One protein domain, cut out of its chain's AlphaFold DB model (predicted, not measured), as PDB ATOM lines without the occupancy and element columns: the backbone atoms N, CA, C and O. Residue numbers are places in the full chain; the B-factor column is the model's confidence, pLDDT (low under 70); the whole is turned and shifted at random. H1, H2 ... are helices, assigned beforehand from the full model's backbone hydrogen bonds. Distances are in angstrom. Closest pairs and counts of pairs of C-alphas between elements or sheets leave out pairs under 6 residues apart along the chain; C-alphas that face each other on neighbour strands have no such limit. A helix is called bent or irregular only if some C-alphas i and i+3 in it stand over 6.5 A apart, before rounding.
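AT A GLANCE: This is residues 399 to 542 of the 627 residues of an uncharacterized protein of Tenacibaculum sp. MAR_2009_124 (UniProt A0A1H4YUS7). Two long helices, H4 and H6, lie side by side and run the same way, with H5 crossing H4 at an angle and H2 and H7 packed on H5. H1 and H3 meet at the end where H4 and H6 begin, and H3 packs on the first residues of H6. The printed part has 144 residues with seven named helices, H1 to H7 in order, and no named strand: the class is all helix. It is compact, with a radius of gyration of the C-alphas of 15.1 A, yet elongated, spanning 45 by 29 by 24 A.

IN THESE COORDINATES: Find C-alpha 399 at (59.818, -0.360, -162.926), where H1, residues 399 to 404, begins. H2, residues 410 to 418, and H3, residues 430 to 439, follow. At C-alpha 446, (67.569, 13.108, -162.726), begins H4, residues 446 to 465, 29.5 A long; it is neither bent nor irregular, but only just, with C-alphas 460 and 463 6.2 A apart. Next come H5, residues 472 to 485, 19.9 A, and H6, residues 493 to 517, 35.7 A. H7, residues 524 to 527, ends at C-alpha 527, (60.465, 24.467, -139.893).

HOW THE PARTS SIT: Start at the hub, H5, which touches H2, H4 and H7. Its closest C-alphas to H2 are those of Lys 472 and Lys 418, 5.4 A apart, at a steep tilt of 57 degrees, opposite ways. Residues 479 to 483 of H5 touch residues 451 to 458 of H4 at a steep tilt of 46 degrees, opposite ways; the closest C-alphas, Thr 483 and Ile 454, are 6.8 A apart. H7 touches H5, with the C-alphas of Ser 525 and Ala 478 closest at 4.3 A. H4 and H6 touch at a shallow tilt of 7 degrees, the same way, closest at the C-alphas of Ile 464 and Arg 511, 5.3 A. H3 touches H6 at residues 493 to 497 alone, at a shallow tilt of 16 degrees, opposite ways; the C-alphas of Arg 437 and Lys 493 are closest at 6.7 A. H1 touches H3 at 70.1 degrees, only just about perpendicular, with the C-alphas of Ile 399 and Val 436 closest at 6.9 A. H2 and H6, for instance, are apart. Every O i to N i+4 pair is within hydrogen-bond range in H1, H2, H3 and H5, but 13 of 16 in H4 and 19 of 21 in H6; H7 is too short for such a pair.

THE WHOLE: The C-alphas farthest apart, Gly 442 and Gly 518, are 46.7 A apart. The printed part has no cut. The link from H2 to H3 is long, and residues 528 to 542 hold no named element. Mean pLDDT of the printed part is 89.5, and no printed residue is under 70.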
ATOM      1  N   ILE A 399      59.319  -0.996-164.155       84.88
ATOM      2  CA  ILE A 399      59.818  -0.360-162.926       84.88
ATOM      3  C   ILE A 399      59.753   1.168-163.044       84.88
ATOM      4  O   ILE A 399      59.414   1.835-162.067       84.88
ATOM      5  N   ALA A 400      60.051   1.722-164.223       85.56
ATOM      6  CA  ALA A 400      60.018   3.159-164.462       85.56
ATOM      7  C   ALA A 400      58.587   3.717-164.445       85.56
ATOM      8  O   ALA A 400      58.342   4.763-163.846       85.56
ATOM      9  N   GLU A 401      57.628   2.996-165.028       87.38
ATOM     10  CA  GLU A 401      56.208   3.379-165.004       87.38
ATOM     11  C   GLU A 401      55.643   3.379-163.580       87.38
ATOM     12  O   GLU A 401      55.064   4.372-163.135       87.38
ATOM     13  N   ASN A 402      55.915   2.318-162.815       88.81
ATOM     14  CA  ASN A 402      55.526   2.232-161.407       88.81
ATOM     15  C   ASN A 402      56.158   3.334-160.544       88.81
ATOM     16  O   ASN A 402      55.562   3.770-159.561       88.81
ATOM     17  N   PHE A 403      57.374   3.776-160.876       90.69
ATOM     18  CA  PHE A 403      58.033   4.868-160.167       90.69
ATOM     19  C   PHE A 403      57.370   6.219-160.464       90.69
ATOM     20  O   PHE A 403      57.052   6.948-159.526       90.69
ATOM     21  N   ARG A 404      57.080   6.519-161.739       89.56
ATOM     22  CA  ARG A 404      56.375   7.747-162.150       89.56
ATOM     23  C   ARG A 404      54.975   7.848-161.556       89.56
ATOM     24  O   ARG A 404      54.600   8.910-161.079       89.56
ATOM     25  N   ALA A 405      54.240   6.738-161.503       89.44
ATOM     26  CA  ALA A 405      52.893   6.695-160.931       89.44
ATOM     27  C   ALA A 405      52.836   7.103-159.442       89.44
ATOM     28  O   ALA A 405      51.774   7.457-158.935       89.44
ATOM     29  N   LYS A 406      53.969   7.064-158.725       89.50
ATOM     30  CA  LYS A 406      54.056   7.478-157.316       89.50
ATOM     31  C   LYS A 406      54.331   8.975-157.120       89.50
ATOM     32  O   LYS A 406      54.224   9.449-155.981       89.50
ATOM     33  N   ILE A 407      54.709   9.692-158.179       91.94
ATOM     34  CA  ILE A 407      54.940  11.141-158.162       91.94
ATOM     35  C   ILE A 407      53.580  11.830-158.282       91.94
ATOM     36  O   ILE A 407      52.823  11.592-159.220       91.94
ATOM     37  N   LEU A 408      53.243  12.657-157.294       92.00
ATOM     38  CA  LEU A 408      51.977  13.385-157.245       92.00
ATOM     39  C   LEU A 408      52.163  14.814-157.753       92.00
ATOM     40  O   LEU A 408      53.199  15.426-157.507       92.00
ATOM     41  N   LYS A 409      51.136  15.384-158.388       91.75
ATOM     42  CA  LYS A 409      51.130  16.813-158.727       91.75
ATOM     43  C   LYS A 409      51.078  17.662-157.452       91.75
ATOM     44  O   LYS A 409      50.478  17.264-156.456       91.75
ATOM     45  N   LEU A 410      51.666  18.860-157.499       89.12
ATOM     46  CA  LEU A 410      51.842  19.743-156.337       89.12
ATOM     47  C   LEU A 410      50.542  20.029-155.559       89.12
ATOM     48  O   LEU A 410      50.534  19.926-154.333       89.12
ATOM     49  N   SER A 411      49.454  20.389-156.255       88.31
ATOM     50  CA  SER A 411      48.171  20.716-155.608       88.31
ATOM     51  C   SER A 411      47.595  19.508-154.867       88.31
ATOM     52  O   SER A 411      47.286  19.618-153.678       88.31
ATOM     53  N   ASP A 412      47.535  18.354-155.540       91.69
ATOM     54  CA  ASP A 412      47.016  17.100-154.985       91.69
ATOM     55  C   ASP A 412      47.879  16.625-153.815       91.69
ATOM     56  O   ASP A 412      47.377  16.143-152.801       91.69
ATOM     57  N   PHE A 413      49.200  16.789-153.925       93.50
ATOM     58  CA  PHE A 413      50.128  16.405-152.873       93.50
ATOM     59  C   PHE A 413      49.942  17.248-151.605       93.50
ATOM     60  O   PHE A 413      49.849  16.693-150.508       93.50
ATOM     61  N   ALA A 414      49.829  18.572-151.744       91.50
ATOM     62  CA  ALA A 414      49.590  19.476-150.619       91.50
ATOM     63  C   ALA A 414      48.224  19.241-149.954       91.50
ATOM     64  O   ALA A 414      48.082  19.407-148.741       91.50
ATOM     65  N   GLU A 415      47.220  18.838-150.731       92.12
ATOM     66  CA  GLU A 415      45.890  18.506-150.223       92.12
ATOM     67  C   GLU A 415      45.894  17.223-149.390       92.12
ATOM     68  O   GLU A 415      45.430  17.231-148.250       92.12
ATOM     69  N   LYS A 416      46.547  16.168-149.886       93.00
ATOM     70  CA  LYS A 416      46.766  14.929-149.122       93.00
ATOM     71  C   LYS A 416      47.575  15.161-147.840       93.00
ATOM     72  O   LYS A 416      47.313  14.543-146.809       93.00
ATOM     73  N   LEU A 417      48.544  16.082-147.864       92.75
ATOM     74  CA  LEU A 417      49.306  16.479-146.672       92.75
ATOM     75  C   LEU A 417      48.449  17.240-145.650       92.75
ATOM     76  O   LEU A 417      48.550  16.957-144.458       92.75
ATOM     77  N   LYS A 418      47.587  18.165-146.097       91.75
ATOM     78  CA  LYS A 418      46.614  18.859-145.232       91.75
ATOM     79  C   LYS A 418      45.672  17.862-144.545       91.75
ATOM     80  O   LYS A 418      45.384  18.022-143.363       91.75
ATOM     81  N   ASN A 419      45.223  16.841-145.271       90.19
ATOM     82  CA  ASN A 419      44.277  15.839-144.773       90.19
ATOM     83  C   ASN A 419      44.920  14.780-143.853       90.19
ATOM     84  O   ASN A 419      44.235  13.879-143.379       90.19
ATOM     85  N   ASN A 420      46.219  14.902-143.544       88.62
ATOM     86  CA  ASN A 420      46.976  13.965-142.710       88.62
ATOM     87  C   ASN A 420      47.066  12.527-143.267       88.62
ATOM     88  O   ASN A 420      47.346  11.588-142.512       88.62
ATOM     89  N   ASP A 421      46.951  12.348-144.589       91.06
ATOM     90  CA  ASP A 421      47.031  11.035-145.253       91.06
ATOM     91  C   ASP A 421      48.377  10.330-145.003       91.06
ATOM     92  O   ASP A 421      48.478   9.102-144.990       91.06
ATOM     93  N   PHE A 422      49.437  11.106-144.751       92.81
ATOM     94  CA  PHE A 422      50.804  10.610-144.569       92.81
ATOM     95  C   PHE A 422      51.254  10.503-143.102       92.81
ATOM     96  O   PHE A 422      52.429  10.231-142.844       92.81
ATOM     97  N   LYS A 423      50.347  10.635-142.121       88.69
ATOM     98  CA  LYS A 423      50.685  10.591-140.679       88.69
ATOM     99  C   LYS A 423      51.453   9.337-140.236       88.69
ATOM    100  O   LYS A 423      52.246   9.397-139.304       88.69
ATOM    101  N   ASN A 424      51.247   8.215-140.931       88.50
ATOM    102  CA  ASN A 424      51.892   6.922-140.671       88.50
ATOM    103  C   ASN A 424      52.748   6.435-141.854       88.50
ATOM    104  O   ASN A 424      53.075   5.251-141.940       88.50
ATOM    105  N   TYR A 425      53.126   7.327-142.774       93.38
ATOM    106  CA  TYR A 425      53.803   6.953-144.015       93.38
ATOM    107  C   TYR A 425      55.110   6.189-143.772       93.38
ATOM    108  O   TYR A 425      55.979   6.621-143.012       93.38
ATOM    109  N   LYS A 426      55.303   5.052-144.436       90.62
ATOM    110  CA  LYS A 426      56.578   4.335-144.396       90.62
ATOM    111  C   LYS A 426      57.410   4.744-145.618       90.62
ATOM    112  O   LYS A 426      56.952   4.492-146.727       90.62
ATOM    113  N   PRO A 427      58.605   5.339-145.436       92.19
ATOM    114  CA  PRO A 427      59.446   5.728-146.561       92.19
ATOM    115  C   PRO A 427      59.846   4.527-147.410       92.19
ATOM    116  O   PRO A 427      60.059   3.427-146.884       92.19
ATOM    117  N   GLU A 428      60.024   4.760-148.709       92.00
ATOM    118  CA  GLU A 428      60.456   3.706-149.624       92.00
ATOM    119  C   GLU A 428      61.814   3.128-149.225       92.00
ATOM    120  O   GLU A 428      62.724   3.843-148.798       92.00
ATOM    121  N   THR A 429      61.988   1.817-149.378       91.12
ATOM    122  CA  THR A 429      63.229   1.163-148.940       91.12
ATOM    123  C   THR A 429      64.440   1.630-149.754       91.12
ATOM    124  O   THR A 429      64.349   1.842-150.962       91.12
ATOM    125  N   TYR A 430      65.614   1.723-149.119       90.62
ATOM    126  CA  TYR A 430      66.853   2.076-149.830       90.62
ATOM    127  C   TYR A 430      67.174   1.087-150.958       90.62
ATOM    128  O   TYR A 430      67.617   1.492-152.023       90.62
ATOM    129  N   ARG A 431      66.854  -0.202-150.764       89.81
ATOM    130  CA  ARG A 431      66.977  -1.229-151.810       89.81
ATOM    131  C   ARG A 431      66.105  -0.929-153.030       89.81
ATOM    132  O   ARG A 431      66.541  -1.176-154.146       89.81
ATOM    133  N   TYR A 432      64.894  -0.404-152.831       90.00
ATOM    134  CA  TYR A 432      64.022  -0.007-153.936       90.00
ATOM    135  C   TYR A 432      64.594   1.196-154.694       90.00
ATOM    136  O   TYR A 432      64.696   1.133-155.914       90.00
ATOM    137  N   LEU A 433      65.048   2.240-153.989       89.38
ATOM    138  CA  LEU A 433      65.697   3.401-154.616       89.38
ATOM    139  C   LEU A 433      66.944   2.998-155.415       89.38
ATOM    140  O   LEU A 433      67.107   3.419-156.559       89.38
ATOM    141  N   GLN A 434      67.772   2.118-154.848       91.12
ATOM    142  CA  GLN A 434      68.950   1.569-155.515       91.12
ATOM    143  C   GLN A 434      68.566   0.736-156.750       91.12
ATOM    144  O   GLN A 434      69.177   0.882-157.805       91.12
ATOM    145  N   LYS A 435      67.519  -0.099-156.653       89.38
ATOM    146  CA  LYS A 435      66.990  -0.872-157.788       89.38
ATOM    147  C   LYS A 435      66.504   0.047-158.906       89.38
ATOM    148  O   LYS A 435      66.851  -0.177-160.057       89.38
ATOM    149  N   VAL A 436      65.744   1.093-158.582       87.75
ATOM    150  CA  VAL A 436      65.291   2.084-159.568       87.75
ATOM    151  C   VAL A 436      66.500   2.742-160.225       87.75
ATOM    152  O   VAL A 436      66.603   2.719-161.446       87.75
ATOM    153  N   ARG A 437      67.467   3.237-159.444       88.88
ATOM    154  CA  ARG A 437      68.688   3.865-159.969       88.88
ATOM    155  C   ARG A 437      69.444   2.969-160.958       88.88
ATOM    156  O   ARG A 437      69.837   3.459-162.010       88.88
ATOM    157  N   LEU A 438      69.636   1.691-160.624       87.75
ATOM    158  CA  LEU A 438      70.417   0.741-161.427       87.75
ATOM    159  C   LEU A 438      69.644   0.175-162.629       87.75
ATOM    160  O   LEU A 438      70.239  -0.077-163.669       87.75
ATOM    161  N   SER A 439      68.332  -0.043-162.500       82.56
ATOM    162  CA  SER A 439      67.512  -0.722-163.518       82.56
ATOM    163  C   SER A 439      66.782   0.218-164.485       82.56
ATOM    164  O   SER A 439      66.075  -0.269-165.360       82.56
ATOM    165  N   THR A 440      66.897   1.541-164.322       80.62
ATOM    166  CA  THR A 440      66.198   2.552-165.156       80.62
ATOM    167  C   THR A 440      67.151   3.627-165.691       80.62
ATOM    168  O   THR A 440      66.809   4.807-165.813       80.62
ATOM    169  N   ILE A 441      68.396   3.236-165.970       75.88
ATOM    170  CA  ILE A 441      69.407   4.117-166.565       75.88
ATOM    171  C   ILE A 441      68.913   4.530-167.962       75.88
ATOM    172  O   ILE A 441      68.708   3.676-168.814       75.88
ATOM    173  N   GLY A 442      68.673   5.829-168.167       74.69
ATOM    174  CA  GLY A 442      68.085   6.390-169.394       74.69
ATOM    175  C   GLY A 442      66.555   6.525-169.380       74.69
ATOM    176  O   GLY A 442      66.030   7.443-169.998       74.69
ATOM    177  N   ASP A 443      65.845   5.690-168.615       83.25
ATOM    178  CA  ASP A 443      64.373   5.688-168.572       83.25
ATOM    179  C   ASP A 443      63.779   6.731-167.622       83.25
ATOM    180  O   ASP A 443      62.688   7.228-167.883       83.25
ATOM    181  N   ILE A 444      64.455   7.027-166.507       86.62
ATOM    182  CA  ILE A 444      64.046   8.041-165.519       86.62
ATOM    183  C   ILE A 444      65.052   9.190-165.554       86.62
ATOM    184  O   ILE A 444      66.261   8.943-165.482       86.62
ATOM    185  N   SER A 445      64.592  10.438-165.607       89.44
ATOM    186  CA  SER A 445      65.488  11.600-165.568       89.44
ATOM    187  C   SER A 445      66.037  11.856-164.156       89.44
ATOM    188  O   SER A 445      65.568  11.298-163.159       89.44
ATOM    189  N   PHE A 446      67.081  12.678-164.040       89.69
ATOM    190  CA  PHE A 446      67.569  13.108-162.726       89.69
ATOM    191  C   PHE A 446      66.497  13.900-161.962       89.69
ATOM    192  O   PHE A 446      66.280  13.631-160.781       89.69
ATOM    193  N   GLU A 447      65.773  14.788-162.649       90.00
ATOM    194  CA  GLU A 447      64.723  15.617-162.047       90.00
ATOM    195  C   GLU A 447      63.528  14.793-161.563       90.00
ATOM    196  O   GLU A 447      63.072  14.992-160.443       90.00
ATOM    197  N   GLU A 448      63.085  13.786-162.326       90.81
ATOM    198  CA  GLU A 448      62.020  12.866-161.886       90.81
ATOM    199  C   GLU A 448      62.432  12.103-160.614       90.81
ATOM    200  O   GLU A 448      61.646  11.919-159.683       90.81
ATOM    201  N   PHE A 449      63.693  11.662-160.548       92.44
ATOM    202  CA  PHE A 449      64.225  10.974-159.372       92.44
ATOM    203  C   PHE A 449      64.353  11.915-158.163       92.44
ATOM    204  O   PHE A 449      64.050  11.517-157.034       92.44
ATOM    205  N   LYS A 450      64.781  13.161-158.396       92.62
ATOM    206  CA  LYS A 450      64.905  14.213-157.382       92.62
ATOM    207  C   LYS A 450      63.538  14.619-156.830       92.62
ATOM    208  O   LYS A 450      63.376  14.657-155.611       92.62
ATOM    209  N   GLU A 451      62.551  14.846-157.693       92.81
ATOM    210  CA  GLU A 451      61.178  15.176-157.302       92.81
ATOM    211  C   GLU A 451      60.577  14.068-156.434       92.81
ATOM    212  O   GLU A 451      60.065  14.332-155.343       92.81
ATOM    213  N   PHE A 452      60.724  12.809-156.856       94.31
ATOM    214  CA  PHE A 452      60.290  11.672-156.054       94.31
ATOM    215  C   PHE A 452      60.956  11.653-154.668       94.31
ATOM    216  O   PHE A 452      60.281  11.466-153.652       94.31
ATOM    217  N   ALA A 453      62.277  11.852-154.611       93.50
ATOM    218  CA  ALA A 453      63.039  11.863-153.365       93.50
ATOM    219  C   ALA A 453      62.572  12.978-152.410       93.50
ATOM    220  O   ALA A 453      62.445  12.742-151.207       93.50
ATOM    221  N   ILE A 454      62.261  14.166-152.938       93.88
ATOM    222  CA  ILE A 454      61.695  15.284-152.167       93.88
ATOM    223  C   ILE A 454      60.299  14.927-151.650       93.88
ATOM    224  O   ILE A 454      60.029  15.091-150.460       93.88
ATOM    225  N   GLN A 455      59.418  14.384-152.495       94.56
ATOM    226  CA  GLN A 455      58.077  13.987-152.058       94.56
ATOM    227  C   GLN A 455      58.128  12.903-150.979       94.56
ATOM    228  O   GLN A 455      57.407  12.992-149.988       94.56
ATOM    229  N   ASP A 456      58.987  11.893-151.118       94.00
ATOM    230  CA  ASP A 456      59.163  10.853-150.101       94.00
ATOM    231  C   ASP A 456      59.726  11.414-148.780       94.00
ATOM    232  O   ASP A 456      59.258  11.044-147.695       94.00
ATOM    233  N   PHE A 457      60.665  12.362-148.854       95.00
ATOM    234  CA  PHE A 457      61.155  13.102-147.691       95.00
ATOM    235  C   PHE A 457      60.018  13.854-146.979       95.00
ATOM    236  O   PHE A 457      59.846  13.695-145.770       95.00
ATOM    237  N   ILE A 458      59.192  14.599-147.717       94.62
ATOM    238  CA  ILE A 458      58.076  15.382-147.160       94.62
ATOM    239  C   ILE A 458      56.990  14.469-146.574       94.62
ATOM    240  O   ILE A 458      56.534  14.702-145.453       94.62
ATOM    241  N   LYS A 459      56.632  13.375-147.262       94.94
ATOM    242  CA  LYS A 459      55.709  12.350-146.738       94.94
ATOM    243  C   LYS A 459      56.219  11.767-145.418       94.94
ATOM    244  O   LYS A 459      55.445  11.541-144.495       94.94
ATOM    245  N   THR A 460      57.531  11.556-145.300       93.31
ATOM    246  CA  THR A 460      58.158  11.098-144.051       93.31
ATOM    247  C   THR A 460      58.094  12.167-142.961       93.31
ATOM    248  O   THR A 460      57.837  11.845-141.800       93.31
ATOM    249  N   ALA A 461      58.307  13.433-143.322       93.94
ATOM    250  CA  ALA A 461      58.278  14.553-142.392       93.94
ATOM    251  C   ALA A 461      56.881  14.828-141.819       93.94
ATOM    252  O   ALA A 461      56.783  15.229-140.663       93.94
ATOM    253  N   ALA A 462      55.812  14.546-142.572       93.19
ATOM    254  CA  ALA A 462      54.419  14.732-142.146       93.19
ATOM    255  C   ALA A 462      54.098  14.093-140.779       93.19
ATOM    256  O   ALA A 462      53.252  14.592-140.042       93.19
ATOM    257  N   LYS A 463      54.832  13.044-140.383       92.69
ATOM    258  CA  LYS A 463      54.737  12.406-139.056       92.69
ATOM    259  C   LYS A 463      54.963  13.350-137.881       92.69
ATOM    260  O   LYS A 463      54.432  13.096-136.804       92.69
ATOM    261  N   ILE A 464      55.777  14.389-138.065       92.12
ATOM    262  CA  ILE A 464      56.046  15.398-137.032       92.12
ATOM    263  C   ILE A 464      54.750  16.152-136.701       92.12
ATOM    264  O   ILE A 464      54.489  16.442-135.539       92.12
ATOM    265  N   TRP A 465      53.887  16.362-137.698       92.94
ATOM    266  CA  TRP A 465      52.635  17.112-137.581       92.94
ATOM    267  C   TRP A 465      51.389  16.231-137.447       92.94
ATOM    268  O   TRP A 465      50.283  16.724-137.635       92.94
ATOM    269  N   LYS A 466      51.527  14.949-137.073       87.56
ATOM    270  CA  LYS A 466      50.399  13.993-136.982       87.56
ATOM    271  C   LYS A 466      49.205  14.479-136.142       87.56
ATOM    272  O   LYS A 466      48.085  14.051-136.392       87.56
ATOM    273  N   ASN A 467      49.460  15.354-135.167       86.06
ATOM    274  CA  ASN A 467      48.471  15.903-134.237       86.06
ATOM    275  C   ASN A 467      48.189  17.401-134.480       86.06
ATOM    276  O   ASN A 467      47.566  18.045-133.644       86.06
ATOM    277  N   HIS A 468      48.676  17.977-135.584       86.31
ATOM    278  CA  HIS A 468      48.546  19.401-135.891       86.31
ATOM    279  C   HIS A 468      47.583  19.630-137.063       86.31
ATOM    280  O   HIS A 468      47.560  18.877-138.036       86.31
ATOM    281  N   THR A 469      46.827  20.726-137.011       87.25
ATOM    282  CA  THR A 469      45.985  21.192-138.121       87.25
ATOM    283  C   THR A 469      46.769  22.173-138.994       87.25
ATOM    284  O   THR A 469      46.798  23.377-138.733       87.25
ATOM    285  N   VAL A 470      47.440  21.665-140.031       90.25
ATOM    286  CA  VAL A 470      48.267  22.482-140.936       90.25
ATOM    287  C   VAL A 470      47.476  22.909-142.177       90.25
ATOM    288  O   VAL A 470      46.843  22.091-142.840       90.25
ATOM    289  N   LYS A 471      47.536  24.197-142.540       90.25
ATOM    290  CA  LYS A 471      46.876  24.738-143.745       90.25
ATOM    291  C   LYS A 471      47.600  24.310-145.034       90.25
ATOM    292  O   LYS A 471      48.829  24.290-145.074       90.25
ATOM    293  N   LYS A 472      46.845  24.097-146.128       90.88
ATOM    294  CA  LYS A 472      47.373  23.757-147.476       90.88
ATOM    295  C   LYS A 472      48.479  24.721-147.931       90.88
ATOM    296  O   LYS A 472      49.499  24.274-148.440       90.88
ATOM    297  N   GLY A 473      48.309  26.024-147.687       89.25
ATOM    298  CA  GLY A 473      49.292  27.050-148.062       89.25
ATOM    299  C   GLY A 473      50.673  26.867-147.417       89.25
ATOM    300  O   GLY A 473      51.680  27.030-148.097       89.25
ATOM    301  N   SER A 474      50.740  26.446-146.146       91.38
ATOM    302  CA  SER A 474      52.029  26.201-145.475       91.38
ATOM    303  C   SER A 474      52.767  25.012-146.096       91.38
ATOM    304  O   SER A 474      53.971  25.091-146.333       91.38
ATOM    305  N   TRP A 475      52.039  23.948-146.462       93.62
ATOM    306  CA  TRP A 475      52.614  22.815-147.191       93.62
ATOM    307  C   TRP A 475      53.077  23.190-148.599       93.62
ATOM    308  O   TRP A 475      54.159  22.773-148.994       93.62
ATOM    309  N   ILE A 476      52.314  23.997-149.345       92.50
ATOM    310  CA  ILE A 476      52.726  24.467-150.680       92.50
ATOM    311  C   ILE A 476      54.037  25.253-150.592       92.50
ATOM    312  O   ILE A 476      54.958  24.978-151.360       92.50
ATOM    313  N   ASN A 477      54.133  26.190-149.646       91.88
ATOM    314  CA  ASN A 477      55.345  26.983-149.450       91.88
ATOM    315  C   ASN A 477      56.524  26.085-149.065       91.88
ATOM    316  O   ASN A 477      57.575  26.164-149.693       91.88
ATOM    317  N   ALA A 478      56.327  25.164-148.117       92.00
ATOM    318  CA  ALA A 478      57.352  24.197-147.734       92.00
ATOM    319  C   ALA A 478      57.819  23.337-148.920       92.00
ATOM    320  O   ALA A 478      59.019  23.157-149.095       92.00
ATOM    321  N   ILE A 479      56.905  22.831-149.758       92.69
ATOM    322  CA  ILE A 479      57.265  22.024-150.933       92.69
ATOM    323  C   ILE A 479      58.090  22.853-151.921       92.69
ATOM    324  O   ILE A 479      59.127  22.377-152.368       92.69
ATOM    325  N   LYS A 480      57.675  24.088-152.238       90.75
ATOM    326  CA  LYS A 480      58.436  24.971-153.139       90.75
ATOM    327  C   LYS A 480      59.847  25.230-152.605       90.75
ATOM    328  O   LYS A 480      60.818  24.950-153.302       90.75
ATOM    329  N   PHE A 481      59.955  25.642-151.339       88.69
ATOM    330  CA  PHE A 481      61.246  25.884-150.692       88.69
ATOM    331  C   PHE A 481      62.136  24.643-150.680       88.69
ATOM    332  O   PHE A 481      63.333  24.723-150.952       88.69
ATOM    333  N   LEU A 482      61.571  23.476-150.374       91.25
ATOM    334  CA  LEU A 482      62.313  22.223-150.349       91.25
ATOM    335  C   LEU A 482      62.748  21.779-151.747       91.25
ATOM    336  O   LEU A 482      63.843  21.251-151.873       91.25
ATOM    337  N   THR A 483      61.962  22.026-152.793       88.81
ATOM    338  CA  THR A 483      62.360  21.714-154.177       88.81
ATOM    339  C   THR A 483      63.532  22.569-154.655       88.81
ATOM    340  O   THR A 483      64.411  22.070-155.360       88.81
ATOM    341  N   GLU A 484      63.590  23.830-154.227       87.75
ATOM    342  CA  GLU A 484      64.686  24.749-154.554       87.75
ATOM    343  C   GLU A 484      65.951  24.498-153.717       87.75
ATOM    344  O   GLU A 484      67.069  24.667-154.209       87.75
ATOM    345  N   SER A 485      65.793  24.093-152.452       85.44
ATOM    346  CA  SER A 485      66.902  23.954-151.496       85.44
ATOM    347  C   SER A 485      67.451  22.529-151.361       85.44
ATOM    348  O   SER A 485      68.668  22.342-151.271       85.44
ATOM    349  N   LEU A 486      66.599  21.496-151.348       84.44
ATOM    350  CA  LEU A 486      67.054  20.110-151.237       84.44
ATOM    351  C   LEU A 486      67.741  19.679-152.529       84.44
ATOM    352  O   LEU A 486      67.206  19.796-153.628       84.44
ATOM    353  N   PHE A 487      68.922  19.087-152.370       86.75
ATOM    354  CA  PHE A 487      69.697  18.505-153.468       86.75
ATOM    355  C   PHE A 487      70.094  19.516-154.564       86.75
ATOM    356  O   PHE A 487      70.403  19.092-155.674       86.75
ATOM    357  N   LYS A 488      70.103  20.828-154.268       83.50
ATOM    358  CA  LYS A 488      70.466  21.895-155.218       83.50
ATOM    359  C   LYS A 488      71.828  21.659-155.885       83.50
ATOM    360  O   LYS A 488      71.936  21.794-157.095       83.50
ATOM    361  N   ASP A 489      72.818  21.226-155.107       84.81
ATOM    362  CA  ASP A 489      74.201  21.044-155.571       84.81
ATOM    363  C   ASP A 489      74.495  19.621-156.090       84.81
ATOM    364  O   ASP A 489      75.653  19.246-156.275       84.81
ATOM    365  N   LEU A 490      73.470  18.780-156.264       88.50
ATOM    366  CA  LEU A 490      73.642  17.389-156.683       88.50
ATOM    367  C   LEU A 490      73.260  17.218-158.151       88.50
ATOM    368  O   LEU A 490      72.216  17.691-158.581       88.50
ATOM    369  N   THR A 491      74.077  16.472-158.893       86.00
ATOM    370  CA  THR A 491      73.861  16.165-160.321       86.00
ATOM    371  C   THR A 491      73.650  14.674-160.589       86.00
ATOM    372  O   THR A 491      73.263  14.276-161.686       86.00
ATOM    373  N   GLN A 492      73.896  13.820-159.590       88.88
ATOM    374  CA  GLN A 492      73.845  12.366-159.718       88.88
ATOM    375  C   GLN A 492      72.776  11.756-158.807       88.88
ATOM    376  O   GLN A 492      72.653  12.112-157.632       88.88
ATOM    377  N   LYS A 493      72.037  10.763-159.326       89.56
ATOM    378  CA  LYS A 493      71.007  10.023-158.568       89.56
ATOM    379  C   LYS A 493      71.574   9.327-157.323       89.56
ATOM    380  O   LYS A 493      70.885   9.205-156.317       89.56
ATOM    381  N   GLU A 494      72.824   8.872-157.389       90.31
ATOM    382  CA  GLU A 494      73.519   8.217-156.273       90.31
ATOM    383  C   GLU A 494      73.747   9.171-155.100       90.31
ATOM    384  O   GLU A 494      73.419   8.839-153.963       90.31
ATOM    385  N   SER A 495      74.181  10.401-155.376       90.81
ATOM    386  CA  SER A 495      74.350  11.428-154.348       90.81
ATOM    387  C   SER A 495      73.022  11.787-153.674       90.81
ATOM    388  O   SER A 495      72.982  12.005-152.462       90.81
ATOM    389  N   VAL A 496      71.914  11.805-154.429       90.25
ATOM    390  CA  VAL A 496      70.559  11.986-153.870       90.25
ATOM    391  C   VAL A 496      70.192  10.812-152.951       90.25
ATOM    392  O   VAL A 496      69.682  11.032-151.851       90.25
ATOM    393  N   GLU A 497      70.501   9.573-153.353       89.25
ATOM    394  CA  GLU A 497      70.276   8.358-152.553       89.25
ATOM    395  C   GLU A 497      71.071   8.361-151.231       89.25
ATOM    396  O   GLU A 497      70.559   7.958-150.182       89.25
ATOM    397  N   GLU A 498      72.317   8.829-151.241       88.88
ATOM    398  CA  GLU A 498      73.104   8.963-150.016       88.88
ATOM    399  C   GLU A 498      72.562  10.072-149.121       88.88
ATOM    400  O   GLU A 498      72.381   9.886-147.912       88.88
ATOM    401  N   LYS A 499      72.240  11.225-149.709       90.62
ATOM    402  CA  LYS A 499      71.809  12.391-148.943       90.62
ATOM    403  C   LYS A 499      70.420  12.205-148.332       90.62
ATOM    404  O   LYS A 499      70.184  12.639-147.203       90.62
ATOM    405  N   ILE A 500      69.523  11.462-148.987       92.44
ATOM    406  CA  ILE A 500      68.215  11.127-148.406       92.44
ATOM    407  C   ILE A 500      68.330  10.207-147.180       92.44
ATOM    408  O   ILE A 500      67.472  10.263-146.295       92.44
ATOM    409  N   ARG A 501      69.395   9.396-147.057       90.44
ATOM    410  CA  ARG A 501      69.654   8.603-145.837       90.44
ATOM    411  C   ARG A 501      69.906   9.513-144.640       90.44
ATOM    412  O   ARG A 501      69.286   9.314-143.595       90.44
ATOM    413  N   GLU A 502      70.751  10.531-144.814       90.56
ATOM    414  CA  GLU A 502      70.996  11.562-143.798       90.56
ATOM    415  C   GLU A 502      69.689  12.270-143.411       90.56
ATOM    416  O   GLU A 502      69.359  12.378-142.230       90.56
ATOM    417  N   TYR A 503      68.917  12.723-144.399       91.81
ATOM    418  CA  TYR A 503      67.695  13.487-144.152       91.81
ATOM    419  C   TYR A 503      66.600  12.678-143.457       91.81
ATOM    420  O   TYR A 503      66.015  13.159-142.486       91.81
ATOM    421  N   ARG A 504      66.368  11.426-143.866       92.38
ATOM    422  CA  ARG A 504      65.417  10.536-143.179       92.38
ATOM    423  C   ARG A 504      65.840  10.252-141.739       92.38
ATOM    424  O   ARG A 504      64.986  10.216-140.856       92.38
ATOM    425  N   TRP A 505      67.141  10.093-141.482       92.62
ATOM    426  CA  TRP A 505      67.647   9.934-140.118       92.62
ATOM    427  C   TRP A 505      67.358  11.174-139.267       92.62
ATOM    428  O   TRP A 505      66.861  11.043-138.149       92.62
ATOM    429  N   LYS A 506      67.611  12.376-139.807       92.50
ATOM    430  CA  LYS A 506      67.324  13.644-139.117       92.50
ATOM    431  C   LYS A 506      65.840  13.816-138.816       92.50
ATOM    432  O   LYS A 506      65.510  14.213-137.706       92.50
ATOM    433  N   LEU A 507      64.952  13.483-139.756       93.44
ATOM    434  CA  LEU A 507      63.502  13.534-139.530       93.44
ATOM    435  C   LEU A 507      63.060  12.584-138.416       93.44
ATOM    436  O   LEU A 507      62.291  12.975-137.544       93.44
ATOM    437  N   GLU A 508      63.560  11.348-138.415       92.12
ATOM    438  CA  GLU A 508      63.200  10.372-137.384       92.12
ATOM    439  C   GLU A 508      63.760  10.761-136.010       92.12
ATOM    440  O   GLU A 508      63.099  10.570-134.987       92.12
ATOM    441  N   TRP A 509      64.960  11.349-135.974       92.94
ATOM    442  CA  TRP A 509      65.503  11.938-134.756       92.94
ATOM    443  C   TRP A 509      64.648  13.118-134.278       92.94
ATOM    444  O   TRP A 509      64.278  13.148-133.107       92.94
ATOM    445  N   ALA A 510      64.278  14.036-135.178       91.81
ATOM    446  CA  ALA A 510      63.445  15.198-134.871       91.81
ATOM    447  C   ALA A 510      62.088  14.776-134.306       91.81
ATOM    448  O   ALA A 510      61.685  15.266-133.258       91.81
ATOM    449  N   ARG A 511      61.423  13.799-134.938       92.12
ATOM    450  CA  ARG A 511      60.154  13.227-134.468       92.12
ATOM    451  C   ARG A 511      60.260  12.747-133.021       92.12
ATOM    452  O   ARG A 511      59.453  13.135-132.184       92.12
ATOM    453  N   LYS A 512      61.282  11.940-132.716       92.12
ATOM    454  CA  LYS A 512      61.531  11.442-131.352       92.12
ATOM    455  C   LYS A 512      61.888  12.562-130.381       92.12
ATOM    456  O   LYS A 512      61.559  12.473-129.203       92.12
ATOM    457  N   TRP A 513      62.590  13.589-130.849       91.38
ATOM    458  CA  TRP A 513      62.967  14.736-130.034       91.38
ATOM    459  C   TRP A 513      61.750  15.591-129.660       91.38
ATOM    460  O   TRP A 513      61.599  15.912-128.483       91.38
ATOM    461  N   PHE A 514      60.844  15.872-130.600       90.88
ATOM    462  CA  PHE A 514      59.573  16.550-130.322       90.88
ATOM    463  C   PHE A 514      58.679  15.724-129.389       90.88
ATOM    464  O   PHE A 514      58.205  16.247-128.386       90.88
ATOM    465  N   GLU A 515      58.536  14.413-129.630       88.94
ATOM    466  CA  GLU A 515      57.775  13.520-128.737       88.94
ATOM    467  C   GLU A 515      58.352  13.486-127.312       88.94
ATOM    468  O   GLU A 515      57.600  13.440-126.345       88.94
ATOM    469  N   LYS A 516      59.683  13.529-127.169       90.88
ATOM    470  CA  LYS A 516      60.350  13.508-125.860       90.88
ATOM    471  C   LYS A 516      60.275  14.847-125.123       90.88
ATOM    472  O   LYS A 516      60.224  14.853-123.900       90.88
ATOM    473  N   THR A 517      60.379  15.961-125.842       86.94
ATOM    474  CA  THR A 517      60.428  17.304-125.237       86.94
ATOM    475  C   THR A 517      59.048  17.905-125.009       86.94
ATOM    476  O   THR A 517      58.934  18.838-124.224       86.94
ATOM    477  N   GLY A 518      58.013  17.400-125.688       82.19
ATOM    478  CA  GLY A 518      56.663  17.963-125.637       82.19
ATOM    479  C   GLY A 518      56.530  19.319-126.342       82.19
ATOM    480  O   GLY A 518      55.457  19.911-126.312       82.19
ATOM    481  N   LEU A 519      57.595  19.815-126.984       85.00
ATOM    482  CA  LEU A 519      57.570  21.066-127.737       85.00
ATOM    483  C   LEU A 519      56.736  20.901-129.012       85.00
ATOM    484  O   LEU A 519      56.898  19.931-129.756       85.00
ATOM    485  N   THR A 520      55.879  21.879-129.298       85.12
ATOM    486  CA  THR A 520      55.112  21.928-130.544       85.12
ATOM    487  C   THR A 520      56.022  22.285-131.713       85.12
ATOM    488  O   THR A 520      56.725  23.296-131.670       85.12
ATOM    489  N   ALA A 521      55.999  21.479-132.775       87.94
ATOM    490  CA  ALA A 521      56.749  21.782-133.988       87.94
ATOM    491  C   ALA A 521      56.200  23.043-134.680       87.94
ATOM    492  O   ALA A 521      54.986  23.249-134.738       87.94
ATOM    493  N   LEU A 522      57.101  23.859-135.242       90.81
ATOM    494  CA  LEU A 522      56.752  24.985-136.117       90.81
ATOM    495  C   LEU A 522      55.935  24.507-137.324       90.81
ATOM    496  O   LEU A 522      56.013  23.335-137.695       90.81
ATOM    497  N   PHE A 523      55.187  25.401-137.977       91.44
ATOM    498  CA  PHE A 523      54.521  25.049-139.232       91.44
ATOM    499  C   PHE A 523      55.545  24.590-140.286       91.44
ATOM    500  O   PHE A 523      56.685  25.058-140.266       91.44
ATOM    501  N   PRO A 524      55.179  23.689-141.218       92.75
ATOM    502  CA  PRO A 524      56.131  23.138-142.182       92.75
ATOM    503  C   PRO A 524      56.922  24.186-142.967       92.75
ATOM    504  O   PRO A 524      58.117  23.996-143.174       92.75
ATOM    505  N   SER A 525      56.285  25.294-143.364       92.00
ATOM    506  CA  SER A 525      56.961  26.407-144.046       92.00
ATOM    507  C   SER A 525      58.118  26.982-143.230       92.00
ATOM    508  O   SER A 525      59.183  27.233-143.781       92.00
ATOM    509  N   ASP A 526      57.930  27.122-141.919       90.62
ATOM    510  CA  ASP A 526      58.889  27.781-141.033       90.62
ATOM    511  C   ASP A 526      59.938  26.785-140.532       90.62
ATOM    512  O   ASP A 526      61.105  27.122-140.368       90.62
ATOM    513  N   TYR A 527      59.549  25.524-140.321       92.75
ATOM    514  CA  TYR A 527      60.465  24.467-139.893       92.75
ATOM    515  C   TYR A 527      61.521  24.132-140.958       92.75
ATOM    516  O   TYR A 527      62.660  23.786-140.624       92.75
ATOM    517  N   PHE A 528      61.142  24.218-142.237       93.06
ATOM    518  CA  PHE A 528      62.022  23.968-143.381       93.06
ATOM    519  C   PHE A 528      62.690  25.226-143.943       93.06
ATOM    520  O   PHE A 528      63.342  25.153-144.983       93.06
ATOM    521  N   ASP A 529      62.590  26.355-143.246       88.94
ATOM    522  CA  ASP A 529      63.290  27.576-143.621       88.94
ATOM    523  C   ASP A 529      64.818  27.390-143.511       88.94
ATOM    524  O   ASP A 529      65.358  26.981-142.479       88.94
ATOM    525  N   THR A 530      65.531  27.678-144.601       85.31
ATOM    526  CA  THR A 530      66.993  27.537-144.694       85.31
ATOM    527  C   THR A 530      67.757  28.648-143.972       85.31
ATOM    528  O   THR A 530      68.947  28.484-143.677       85.31
ATOM    529  N   THR A 531      67.092  29.764-143.663       85.81
ATOM    530  CA  THR A 531      67.682  30.876-142.906       85.81
ATOM    531  C   THR A 531      67.846  30.528-141.424       85.81
ATOM    532  O   THR A 531      68.762  31.032-140.771       85.81
ATOM    533  N   ARG A 532      67.041  29.582-140.913       84.81
ATOM    534  CA  ARG A 532      67.049  29.134-139.513       84.81
ATOM    535  C   ARG A 532      68.211  28.199-139.195       84.81
ATOM    536  O   ARG A 532      68.076  26.970-139.154       84.81
ATOM    537  N   LYS A 533      69.388  28.780-138.977       85.62
ATOM    538  CA  LYS A 533      70.631  28.039-138.703       85.62
ATOM    539  C   LYS A 533      70.934  27.901-137.214       85.62
ATOM    540  O   LYS A 533      71.698  27.002-136.838       85.62
ATOM    541  N   ASN A 534      70.346  28.745-136.365       83.25
ATOM    542  CA  ASN A 534      70.664  28.775-134.943       83.25
ATOM    543  C   ASN A 534      69.975  27.637-134.182       83.25
ATOM    544  O   ASN A 534      68.937  27.107-134.578       83.25
ATOM    545  N   LYS A 535      70.558  27.250-133.042       77.81
ATOM    546  CA  LYS A 535      70.016  26.180-132.186       77.81
ATOM    547  C   LYS A 535      68.637  26.534-131.613       77.81
ATOM    548  O   LYS A 535      67.808  25.644-131.451       77.81
ATOM    549  N   ASN A 536      68.405  27.813-131.328       81.75
ATOM    550  CA  ASN A 536      67.201  28.293-130.646       81.75
ATOM    551  C   ASN A 536      65.990  28.425-131.588       81.75
ATOM    552  O   ASN A 536      64.862  28.495-131.121       81.75
ATOM    553  N   GLU A 537      66.209  28.421-132.906       80.56
ATOM    554  CA  GLU A 537      65.164  28.651-133.918       80.56
ATOM    555  C   GLU A 537      64.389  27.382-134.305       80.56
ATOM    556  O   GLU A 537      63.431  27.478-135.070       80.56
ATOM    557  N   VAL A 538      64.808  26.213-133.793       81.81
ATOM    558  CA  VAL A 538      64.164  24.894-133.966       81.81
ATOM    559  C   VAL A 538      63.807  24.593-135.435       81.81
ATOM    560  O   VAL A 538      62.663  24.312-135.777       81.81
ATOM    561  N   GLY A 539      64.809  24.644-136.321       88.81
ATOM    562  CA  GLY A 539      64.669  24.344-137.755       88.81
ATOM    563  C   GLY A 539      65.376  23.056-138.199       88.81
ATOM    564  O   GLY A 539      66.360  22.618-137.586       88.81
ATOM    565  N   PHE A 540      64.916  22.465-139.309       90.25
ATOM    566  CA  PHE A 540      65.517  21.264-139.907       90.25
ATOM    567  C   PHE A 540      66.973  21.485-140.348       90.25
ATOM    568  O   PHE A 540      67.826  20.616-140.145       90.25
ATOM    569  N   PHE A 541      67.257  22.657-140.920       87.25
ATOM    570  CA  PHE A 541      68.577  23.049-141.422       87.25
ATOM    571  C   PHE A 541      69.494  23.656-140.345       87.25
ATOM    572  O   PHE A 541      70.586  24.133-140.652       87.25
ATOM    573  N   SER A 542      69.095  23.598-139.071       87.12
ATOM    574  CA  SER A 542      69.900  24.130-137.972       87.12
ATOM    575  C   SER A 542      71.256  23.422-137.834       87.12
ATOM    576  O   SER A 542      71.380  22.195-137.950       87.12
TER     577      SER A 542